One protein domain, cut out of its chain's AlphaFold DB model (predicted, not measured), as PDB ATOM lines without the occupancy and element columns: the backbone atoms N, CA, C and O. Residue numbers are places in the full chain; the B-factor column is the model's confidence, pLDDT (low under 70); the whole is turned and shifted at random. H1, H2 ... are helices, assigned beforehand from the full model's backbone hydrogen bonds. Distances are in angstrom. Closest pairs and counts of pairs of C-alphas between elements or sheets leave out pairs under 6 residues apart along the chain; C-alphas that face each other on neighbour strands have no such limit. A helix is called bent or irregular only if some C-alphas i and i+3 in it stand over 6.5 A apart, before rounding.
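This is residues 20 to 89 of the 468 residues of an uncharacterized protein of Methylothermaceae bacteria B42 (UniProt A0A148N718). Two long helices lie side by side in a thin rod, the arm H1a running one way and H2 folding back beside it. Near its end H1 turns sharply, and its short arm H1b crosses over one end of the rod to reach the beginning of H2; residues 43 to 48, at the turn, stick out. The printed part has 70 residues with two named helices, H1 then H2, and no named strand; its class is all helix. It is only just loose, close to extended, with a radius of gyration of the C-alphas of 16.2 A, and spans 54 by 19 by 13 A.

H1, residues 20 to 55, was assigned as one helix by its hydrogen bonds but is bent: C-alphas 44 and 47 are 8.1 A apart. Its arms H1a, residues 20 to 44, and H1b, residues 47 to 55, are about perpendicular at 79 degrees. They are close but not clearly touching, with their closest C-alphas, those of Ile 42 and Ile 49, 7.4 A apart. H1a touches H2, residues 57 to 86, at a shallow tilt of 29 degrees, opposite ways; their closest C-alphas, those of Ala 31 and Leu 72, are 5.2 A apart. H1b and H2 touch only at the corner, where residues 59 to 60 alone of H2 take part; the closest C-alphas, those of Phe 53 and Phe 59, are 5.4 A apart. Their lines stand at a steep tilt of 58 degrees. Each O i to N i+4 pair is within hydrogen-bond range in H1a and H1b, and 19 of 26 are in H2.

H1a begins at C-alpha 20 (179.677, 233.296, 194.193) and measures 36.0 A from first to last C-alpha. H1b begins at C-alpha 47 (220.421, 236.212, 185.918). H2 measures 46.4 A and ends at C-alpha 86 (174.577, 227.837, 186.867). H2 is neither bent nor irregular, but only just: C-alphas 63 and 66 are 6.3 A apart.

The two C-alphas farthest apart, those of Glu 55 and Thr 89, are 54.4 A apart. The printed part has no cut, and the link from H1 to H2 is tight, with 1 residue. The mean pLDDT of the printed part is 86.3; residue 58 is under 70.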
ATOM      1  N   ALA A  20     178.884 233.858 195.292       78.00
ATOM      2  CA  ALA A  20     179.677 233.296 194.193       78.00
ATOM      3  C   ALA A  20     180.211 234.340 193.188       78.00
ATOM      4  O   ALA A  20     181.365 234.259 192.776       78.00
ATOM      5  N   LYS A  21     179.420 235.371 192.839       81.00
ATOM      6  CA  LYS A  21     179.864 236.425 191.907       81.00
ATOM      7  C   LYS A  21     181.059 237.211 192.453       81.00
ATOM      8  O   LYS A  21     182.041 237.399 191.747       81.00
ATOM      9  N   GLY A  22     180.975 237.690 193.697       79.12
ATOM     10  CA  GLY A  22     182.043 238.495 194.306       79.12
ATOM     11  C   GLY A  22     183.321 237.685 194.516       79.12
ATOM     12  O   GLY A  22     184.423 238.169 194.273       79.12
ATOM     13  N   GLN A  23     183.160 236.417 194.886       78.44
ATOM     14  CA  GLN A  23     184.257 235.479 195.073       78.44
ATOM     15  C   GLN A  23     185.051 235.226 193.786       78.44
ATOM     16  O   GLN A  23     186.280 235.213 193.826       78.44
ATOM     17  N   GLN A  24     184.372 235.056 192.649       84.12
ATOM     18  CA  GLN A  24     185.039 234.865 191.361       84.12
ATOM     19  C   GLN A  24     185.957 236.052 191.026       84.12
ATOM     20  O   GLN A  24     187.097 235.845 190.615       84.12
ATOM     21  N   TYR A  25     185.493 237.287 191.248       86.19
ATOM     22  CA  TYR A  25     186.313 238.481 191.022       86.19
ATOM     23  C   TYR A  25     187.517 238.547 191.959       86.19
ATOM     24  O   TYR A  25     188.620 238.837 191.503       86.19
ATOM     25  N   ALA A  26     187.329 238.238 193.246       86.81
ATOM     26  CA  ALA A  26     188.429 238.212 194.203       86.81
ATOM     27  C   ALA A  26     189.500 237.183 193.805       86.81
ATOM     28  O   ALA A  26     190.685 237.506 193.795       86.81
ATOM     29  N   LEU A  27     189.097 235.967 193.415       89.06
ATOM     30  CA  LEU A  27     190.025 234.924 192.967       89.06
ATOM     31  C   LEU A  27     190.825 235.347 191.732       89.06
ATOM     32  O   LEU A  27     192.037 235.156 191.715       89.06
ATOM     33  N   TRP A  28     190.176 235.947 190.730       94.69
ATOM     34  CA  TRP A  28     190.879 236.467 189.555       94.69
ATOM     35  C   TRP A  28     191.846 237.592 189.905       94.69
ATOM     36  O   TRP A  28     192.980 237.573 189.437       94.69
ATOM     37  N   PHE A  29     191.434 238.534 190.754       94.50
ATOM     38  CA  PHE A  29     192.301 239.619 191.207       94.50
ATOM     39  C   PHE A  29     193.571 239.080 191.880       94.50
ATOM     40  O   PHE A  29     194.677 239.444 191.483       94.50
ATOM     41  N   PHE A  30     193.431 238.153 192.835       92.56
ATOM     42  CA  PHE A  30     194.578 237.527 193.497       92.56
ATOM     43  C   PHE A  30     195.435 236.701 192.535       92.56
ATOM     44  O   PHE A  30     196.659 236.767 192.614       92.56
ATOM     45  N   ALA A  31     194.820 235.947 191.619       94.75
ATOM     46  CA  ALA A  31     195.551 235.155 190.636       94.75
ATOM     47  C   ALA A  31     196.399 236.044 189.715       94.75
ATOM     48  O   ALA A  31     197.574 235.745 189.505       94.75
ATOM     49  N   VAL A  32     195.835 237.142 189.202       96.31
ATOM     50  CA  VAL A  32     196.549 238.092 188.336       96.31
ATOM     51  C   VAL A  32     197.662 238.792 189.107       96.31
ATOM     52  O   VAL A  32     198.794 238.801 188.638       96.31
ATOM     53  N   LEU A  33     197.374 239.318 190.301       95.56
ATOM     54  CA  LEU A  33     198.360 240.026 191.120       95.56
ATOM     55  C   LEU A  33     199.547 239.126 191.499       95.56
ATOM     56  O   LEU A  33     200.699 239.527 191.341       95.56
ATOM     57  N   TRP A  34     199.272 237.898 191.956       94.38
ATOM     58  CA  TRP A  34     200.306 236.923 192.312       94.38
ATOM     59  C   TRP A  34     201.177 236.560 191.110       94.38
ATOM     60  O   TRP A  34     202.403 236.613 191.196       94.38
ATOM     61  N   ASN A  35     200.555 236.218 189.977       95.12
ATOM     62  CA  ASN A  35     201.295 235.848 188.774       95.12
ATOM     63  C   ASN A  35     202.102 237.032 188.232       95.12
ATOM     64  O   ASN A  35     203.258 236.841 187.883       95.12
ATOM     65  N   ALA A  36     201.549 238.247 188.217       94.94
ATOM     66  CA  ALA A  36     202.282 239.434 187.789       94.94
ATOM     67  C   ALA A  36     203.547 239.654 188.632       94.94
ATOM     68  O   ALA A  36     204.618 239.865 188.071       94.94
ATOM     69  N   GLY A  37     203.446 239.534 189.961       91.88
ATOM     70  CA  GLY A  37     204.597 239.645 190.859       91.88
ATOM     71  C   GLY A  37     205.646 238.560 190.611       91.88
ATOM     72  O   GLY A  37     206.805 238.878 190.364       91.88
ATOM     73  N   VAL A  38     205.235 237.287 190.614       91.25
ATOM     74  CA  VAL A  38     206.148 236.147 190.418       91.25
ATOM     75  C   VAL A  38     206.843 236.217 189.056       91.25
ATOM     76  O   VAL A  38     208.066 236.098 188.989       91.25
ATOM     77  N   TRP A  39     206.097 236.451 187.975       92.81
ATOM     78  CA  TRP A  39     206.673 236.526 186.632       92.81
ATOM     79  C   TRP A  39     207.555 237.760 186.438       92.81
ATOM     80  O   TRP A  39     208.588 237.645 185.786       92.81
ATOM     81  N   ALA A  40     207.225 238.906 187.044       91.81
ATOM     82  CA  ALA A  40     208.104 240.074 187.025       91.81
ATOM     83  C   ALA A  40     209.423 239.797 187.763       91.81
ATOM     84  O   ALA A  40     210.489 240.115 187.241       91.81
ATOM     85  N   THR A  41     209.378 239.158 188.938       87.38
ATOM     86  CA  THR A  41     210.593 238.762 189.669       87.38
ATOM     87  C   THR A  41     211.452 237.804 188.850       87.38
ATOM     88  O   THR A  41     212.665 237.983 188.798       87.38
ATOM     89  N   ILE A  42     210.841 236.829 188.171       88.62
ATOM     90  CA  ILE A  42     211.566 235.908 187.287       88.62
ATOM     91  C   ILE A  42     212.190 236.669 186.116       88.62
ATOM     92  O   ILE A  42     213.374 236.503 185.856       88.62
ATOM     93  N   TYR A  43     211.432 237.533 185.442       91.00
ATOM     94  CA  TYR A  43     211.901 238.255 184.261       91.00
ATOM     95  C   TYR A  43     213.045 239.232 184.578       91.00
ATOM     96  O   TYR A  43     214.096 239.189 183.940       91.00
ATOM     97  N   TYR A  44     212.876 240.086 185.594       90.62
ATOM     98  CA  TYR A  44     213.891 241.075 185.977       90.62
ATOM     99  C   TYR A  44     215.048 240.472 186.788       90.62
ATOM    100  O   TYR A  44     216.150 241.013 186.776       90.62
ATOM    101  N   GLY A  45     214.814 239.364 187.494       84.94
ATOM    102  CA  GLY A  45     215.796 238.694 188.348       84.94
ATOM    103  C   GLY A  45     216.479 237.484 187.713       84.94
ATOM    104  O   GLY A  45     217.269 236.841 188.396       84.94
ATOM    105  N   GLN A  46     216.195 237.158 186.446       83.62
ATOM    106  CA  GLN A  46     216.578 235.887 185.813       83.62
ATOM    107  C   GLN A  46     218.056 235.514 185.981       83.62
ATOM    108  O   GLN A  46     218.346 234.372 186.321       83.62
ATOM    109  N   GLN A  47     218.979 236.467 185.806       83.56
ATOM    110  CA  GLN A  47     220.421 236.212 185.918       83.56
ATOM    111  C   GLN A  47     220.794 235.813 187.349       83.56
ATOM    112  O   GLN A  47     221.343 234.740 187.569       83.56
ATOM    113  N   ARG A  48     220.360 236.609 188.333       81.31
ATOM    114  CA  ARG A  48     220.612 236.355 189.761       81.31
ATOM    115  C   ARG A  48     219.930 235.088 190.269       81.31
ATOM    116  O   ARG A  48     220.467 234.408 191.129       81.31
ATOM    117  N   ILE A  49     218.732 234.779 189.770       80.88
ATOM    118  CA  ILE A  49     218.000 233.562 190.142       80.88
ATOM    119  C   ILE A  49     218.705 232.331 189.575       80.88
ATOM    120  O   ILE A  49     218.809 231.323 190.265       80.88
ATOM    121  N   PHE A  50     219.197 232.406 188.338       81.00
ATOM    122  CA  PHE A  50     219.901 231.298 187.706       81.00
ATOM    123  C   PHE A  50     221.249 231.024 188.378       81.00
ATOM    124  O   PHE A  50     221.541 229.872 188.687       81.00
ATOM    125  N   GLU A  51     222.011 232.075 188.685       82.19
ATOM    126  CA  GLU A  51     223.224 231.990 189.509       82.19
ATOM    127  C   GLU A  51     222.904 231.364 190.872       82.19
ATOM    128  O   GLU A  51     223.483 230.345 191.236       82.19
ATOM    129  N   ALA A  52     221.876 231.863 191.566       76.62
ATOM    130  CA  ALA A  52     221.445 231.316 192.850       76.62
ATOM    131  C   ALA A  52     221.015 229.834 192.772       76.62
ATOM    132  O   ALA A  52     221.289 229.063 193.692       76.62
ATOM    133  N   PHE A  53     220.365 229.405 191.683       80.38
ATOM    134  CA  PHE A  53     219.963 228.005 191.468       80.38
ATOM    135  C   PHE A  53     221.164 227.078 191.238       80.38
ATOM    136  O   PHE A  53     221.103 225.905 191.615       80.38
ATOM    137  N   GLN A  54     222.235 227.582 190.617       77.88
ATOM    138  CA  GLN A  54     223.474 226.831 190.401       77.88
ATOM    139  C   GLN A  54     224.341 226.776 191.657       77.88
ATOM    140  O   GLN A  54     224.906 225.729 191.964       77.88
ATOM    141  N   GLU A  55     224.423 227.883 192.391       78.38
ATOM    142  CA  GLU A  55     225.213 227.978 193.618       78.38
ATOM    143  C   GLU A  55     224.610 227.146 194.746       78.38
ATOM    144  O   GLU A  55     225.336 226.587 195.572       78.38
ATOM    145  N   ASN A  56     223.277 227.072 194.816       71.69
ATOM    146  CA  ASN A  56     222.627 226.555 196.001       71.69
ATOM    147  C   ASN A  56     221.268 225.860 195.713       71.69
ATOM    148  O   ASN A  56     220.282 226.507 195.347       71.69
ATOM    149  N   PRO A  57     221.147 224.546 196.009       70.88
ATOM    150  CA  PRO A  57     219.914 223.782 195.802       70.88
ATOM    151  C   PRO A  57     218.675 224.265 196.580       70.88
ATOM    152  O   PRO A  57     217.552 223.902 196.234       70.88
ATOM    153  N   VAL A  58     218.823 225.073 197.634       66.12
ATOM    154  CA  VAL A  58     217.686 225.607 198.406       66.12
ATOM    155  C   VAL A  58     216.824 226.529 197.554       66.12
ATOM    156  O   VAL A  58     215.609 226.582 197.748       66.12
ATOM    157  N   PHE A  59     217.400 227.203 196.557       72.62
ATOM    158  CA  PHE A  59     216.625 228.111 195.725       72.62
ATOM    159  C   PHE A  59     215.609 227.398 194.818       72.62
ATOM    160  O   PHE A  59     214.607 228.014 194.449       72.62
ATOM    161  N   TYR A  60     215.750 226.086 194.572       74.81
ATOM    162  CA  TYR A  60     214.707 225.290 193.908       74.81
ATOM    163  C   TYR A  60     213.372 225.304 194.671       74.81
ATOM    164  O   TYR A  60     212.319 225.132 194.058       74.81
ATOM    165  N   PHE A  61     213.364 225.588 195.979       70.94
ATOM    166  CA  PHE A  61     212.126 225.811 196.732       70.94
ATOM    167  C   PHE A  61     211.290 226.967 196.154       70.94
ATOM    168  O   PHE A  61     210.063 226.879 196.090       70.94
ATOM    169  N   PHE A  62     211.931 228.035 195.668       77.12
ATOM    170  CA  PHE A  62     211.224 229.168 195.062       77.12
ATOM    171  C   PHE A  62     210.587 228.816 193.711       77.12
ATOM    172  O   PHE A  62     209.620 229.467 193.311       77.12
ATOM    173  N   ALA A  63     211.015 227.730 193.057       81.12
ATOM    174  CA  ALA A  63     210.352 227.210 191.860       81.12
ATOM    175  C   ALA A  63     208.921 226.697 192.138       81.12
ATOM    176  O   ALA A  63     208.141 226.495 191.208       81.12
ATOM    177  N   LEU A  64     208.523 226.546 193.410       82.38
ATOM    178  CA  LEU A  64     207.141 226.239 193.788       82.38
ATOM    179  C   LEU A  64     206.190 227.441 193.632       82.38
ATOM    180  O   LEU A  64     204.981 227.252 193.504       82.38
ATOM    181  N   PHE A  65     206.691 228.681 193.617       86.62
ATOM    182  CA  PHE A  65     205.853 229.889 193.576       86.62
ATOM    183  C   PHE A  65     205.047 230.030 192.267       86.62
ATOM    184  O   PHE A  65     203.852 230.344 192.338       86.62
ATOM    185  N   PRO A  66     205.620 229.738 191.080       90.75
ATOM    186  CA  PRO A  66     204.851 229.612 189.841       90.75
ATOM    187  C   PRO A  66     203.749 228.547 189.907       90.75
ATOM    188  O   PRO A  66     202.643 228.782 189.422       90.75
ATOM    189  N   LEU A  67     203.997 227.405 190.563       90.12
ATOM    190  CA  LEU A  67     202.988 226.347 190.718       90.12
ATOM    191  C   LEU A  67     201.790 226.826 191.547       90.12
ATOM    192  O   LEU A  67     200.644 226.528 191.204       90.12
ATOM    193  N   VAL A  68     202.031 227.625 192.593       88.88
ATOM    194  CA  VAL A  68     200.958 228.299 193.346       88.88
ATOM    195  C   VAL A  68     200.153 229.219 192.424       88.88
ATOM    196  O   VAL A  68     198.923 229.191 192.453       88.88
ATOM    197  N   GLY A  69     200.825 229.979 191.554       90.81
ATOM    198  CA  GLY A  69     200.179 230.845 190.564       90.81
ATOM    199  C   GLY A  69     199.266 230.084 189.600       90.81
ATOM    200  O   GLY A  69     198.127 230.503 189.377       90.81
ATOM    201  N   ILE A  70     199.718 228.933 189.097       93.50
ATOM    202  CA  ILE A  70     198.924 228.041 188.236       93.50
ATOM    203  C   ILE A  70     197.703 227.504 188.993       93.50
ATOM    204  O   ILE A  70     196.592 227.514 188.460       93.50
ATOM    205  N   LEU A  71     197.871 227.082 190.251       90.94
ATOM    206  CA  LEU A  71     196.766 226.588 191.076       90.94
ATOM    207  C   LEU A  71     195.698 227.666 191.318       90.94
ATOM    208  O   LEU A  71     194.500 227.364 191.289       90.94
ATOM    209  N   LEU A  72     196.110 228.920 191.538       91.00
ATOM    210  CA  LEU A  72     195.192 230.053 191.692       91.00
ATOM    211  C   LEU A  72     194.380 230.295 190.415       91.00
ATOM    212  O   LEU A  72     193.156 230.409 190.491       91.00
ATOM    213  N   VAL A  73     195.034 230.305 189.248       94.69
ATOM    214  CA  VAL A  73     194.358 230.455 187.947       94.69
ATOM    215  C   VAL A  73     193.399 229.293 187.701       94.69
ATOM    216  O   VAL A  73     192.237 229.520 187.367       94.69
ATOM    217  N   TYR A  74     193.833 228.054 187.942       92.56
ATOM    218  CA  TYR A  74     192.980 226.871 187.829       92.56
ATOM    219  C   TYR A  74     191.712 226.999 188.688       92.56
ATOM    220  O   TYR A  74     190.604 226.762 188.199       92.56
ATOM    221  N   ARG A  75     191.839 227.435 189.951       89.38
ATOM    222  CA  ARG A  75     190.683 227.686 190.828       89.38
ATOM    223  C   ARG A  75     189.787 228.809 190.302       89.38
ATOM    224  O   ARG A  75     188.570 228.640 190.289       89.38
ATOM    225  N   ALA A  76     190.356 229.920 189.836       90.50
ATOM    226  CA  ALA A  76     189.591 231.042 189.288       90.50
ATOM    227  C   ALA A  76     188.789 230.638 188.037       90.50
ATOM    228  O   ALA A  76     187.598 230.951 187.928       90.50
ATOM    229  N   VAL A  77     189.398 229.870 187.128       91.19
ATOM    230  CA  VAL A  77     188.734 229.295 185.946       91.19
ATOM    231  C   VAL A  77     187.627 228.327 186.365       91.19
ATOM    232  O   VAL A  77     186.509 228.418 185.859       91.19
ATOM    233  N   LYS A  78     187.892 227.443 187.336       86.75
ATOM    234  CA  LYS A  78     186.914 226.471 187.845       86.75
ATOM    235  C   LYS A  78     185.676 227.141 188.459       86.75
ATOM    236  O   LYS A  78     184.557 226.664 188.239       86.75
ATOM    237  N   GLU A  79     185.852 228.227 189.210       85.50
ATOM    238  CA  GLU A  79     184.744 229.023 189.761       85.50
ATOM    239  C   GLU A  79     184.002 229.811 188.676       85.50
ATOM    240  O   GLU A  79     182.771 229.855 188.661       85.50
ATOM    241  N   THR A  80     184.733 230.347 187.699       89.44
ATOM    242  CA  THR A  80     184.151 231.044 186.541       89.44
ATOM    243  C   THR A  80     183.270 230.123 185.708       89.44
ATOM    244  O   THR A  80     182.137 230.475 185.390       89.44
ATOM    245  N   ALA A  81     183.737 228.911 185.407       88.44
ATOM    246  CA  ALA A  81     182.961 227.916 184.674       88.44
ATOM    247  C   ALA A  81     181.680 227.516 185.428       88.44
ATOM    248  O   ALA A  81     180.617 227.386 184.822       88.44
ATOM    249  N   ALA A  82     181.746 227.380 186.760       86.12
ATOM    250  CA  ALA A  82     180.564 227.129 187.587       86.12
ATOM    251  C   ALA A  82     179.581 228.311 187.581       86.12
ATOM    252  O   ALA A  82     178.363 228.117 187.611       86.12
ATOM    253  N   TRP A  83     180.082 229.546 187.552       87.81
ATOM    254  CA  TRP A  83     179.235 230.729 187.425       87.81
ATOM    255  C   TRP A  83     178.559 230.806 186.054       87.81
ATOM    256  O   TRP A  83     177.358 231.055 185.994       87.81
ATOM    257  N   ILE A  84     179.283 230.522 184.969       88.44
ATOM    258  CA  ILE A  84     178.726 230.489 183.609       88.44
ATOM    259  C   ILE A  84     177.649 229.402 183.490       88.44
ATOM    260  O   ILE A  84     176.579 229.669 182.951       88.44
ATOM    261  N   LYS A  85     177.896 228.199 184.033       87.81
ATOM    262  CA  LYS A  85     176.958 227.068 183.940       87.81
ATOM    263  C   LYS A  85     175.662 227.295 184.726       87.81
ATOM    264  O   LYS A  85     174.589 227.002 184.215       87.81
ATOM    265  N   PHE A  86     175.745 227.781 185.968       89.06
ATOM    266  CA  PHE A  86     174.577 227.837 186.867       89.06
ATOM    267  C   PHE A  86     174.004 229.238 187.080       89.06
ATOM    268  O   PHE A  86     172.898 229.383 187.603       89.06
ATOM    269  N   GLY A  87     174.759 230.274 186.717       88.75
ATOM    270  CA  GLY A  87     174.369 231.666 186.875       88.75
ATOM    271  C   GLY A  87     173.969 232.034 188.305       88.75
ATOM    272  O   GLY A  87     174.499 231.525 189.302       88.75
ATOM    273  N   LYS A  88     173.000 232.955 188.383       90.31
ATOM    274  CA  LYS A  88     172.369 233.383 189.631       90.31
ATOM    275  C   LYS A  88     171.378 232.315 190.083       90.31
ATOM    276  O   LYS A  88     170.308 232.175 189.500       90.31
ATOM    277  N   THR A  89     171.712 231.621 191.161       92.00
ATOM    278  CA  THR A  89     170.872 230.567 191.738       92.00
ATOM    279  C   THR A  89     170.464 230.985 193.150       92.00
ATOM    280  O   THR A  89     171.225 230.744 194.086       92.00
TER     281      THR A  89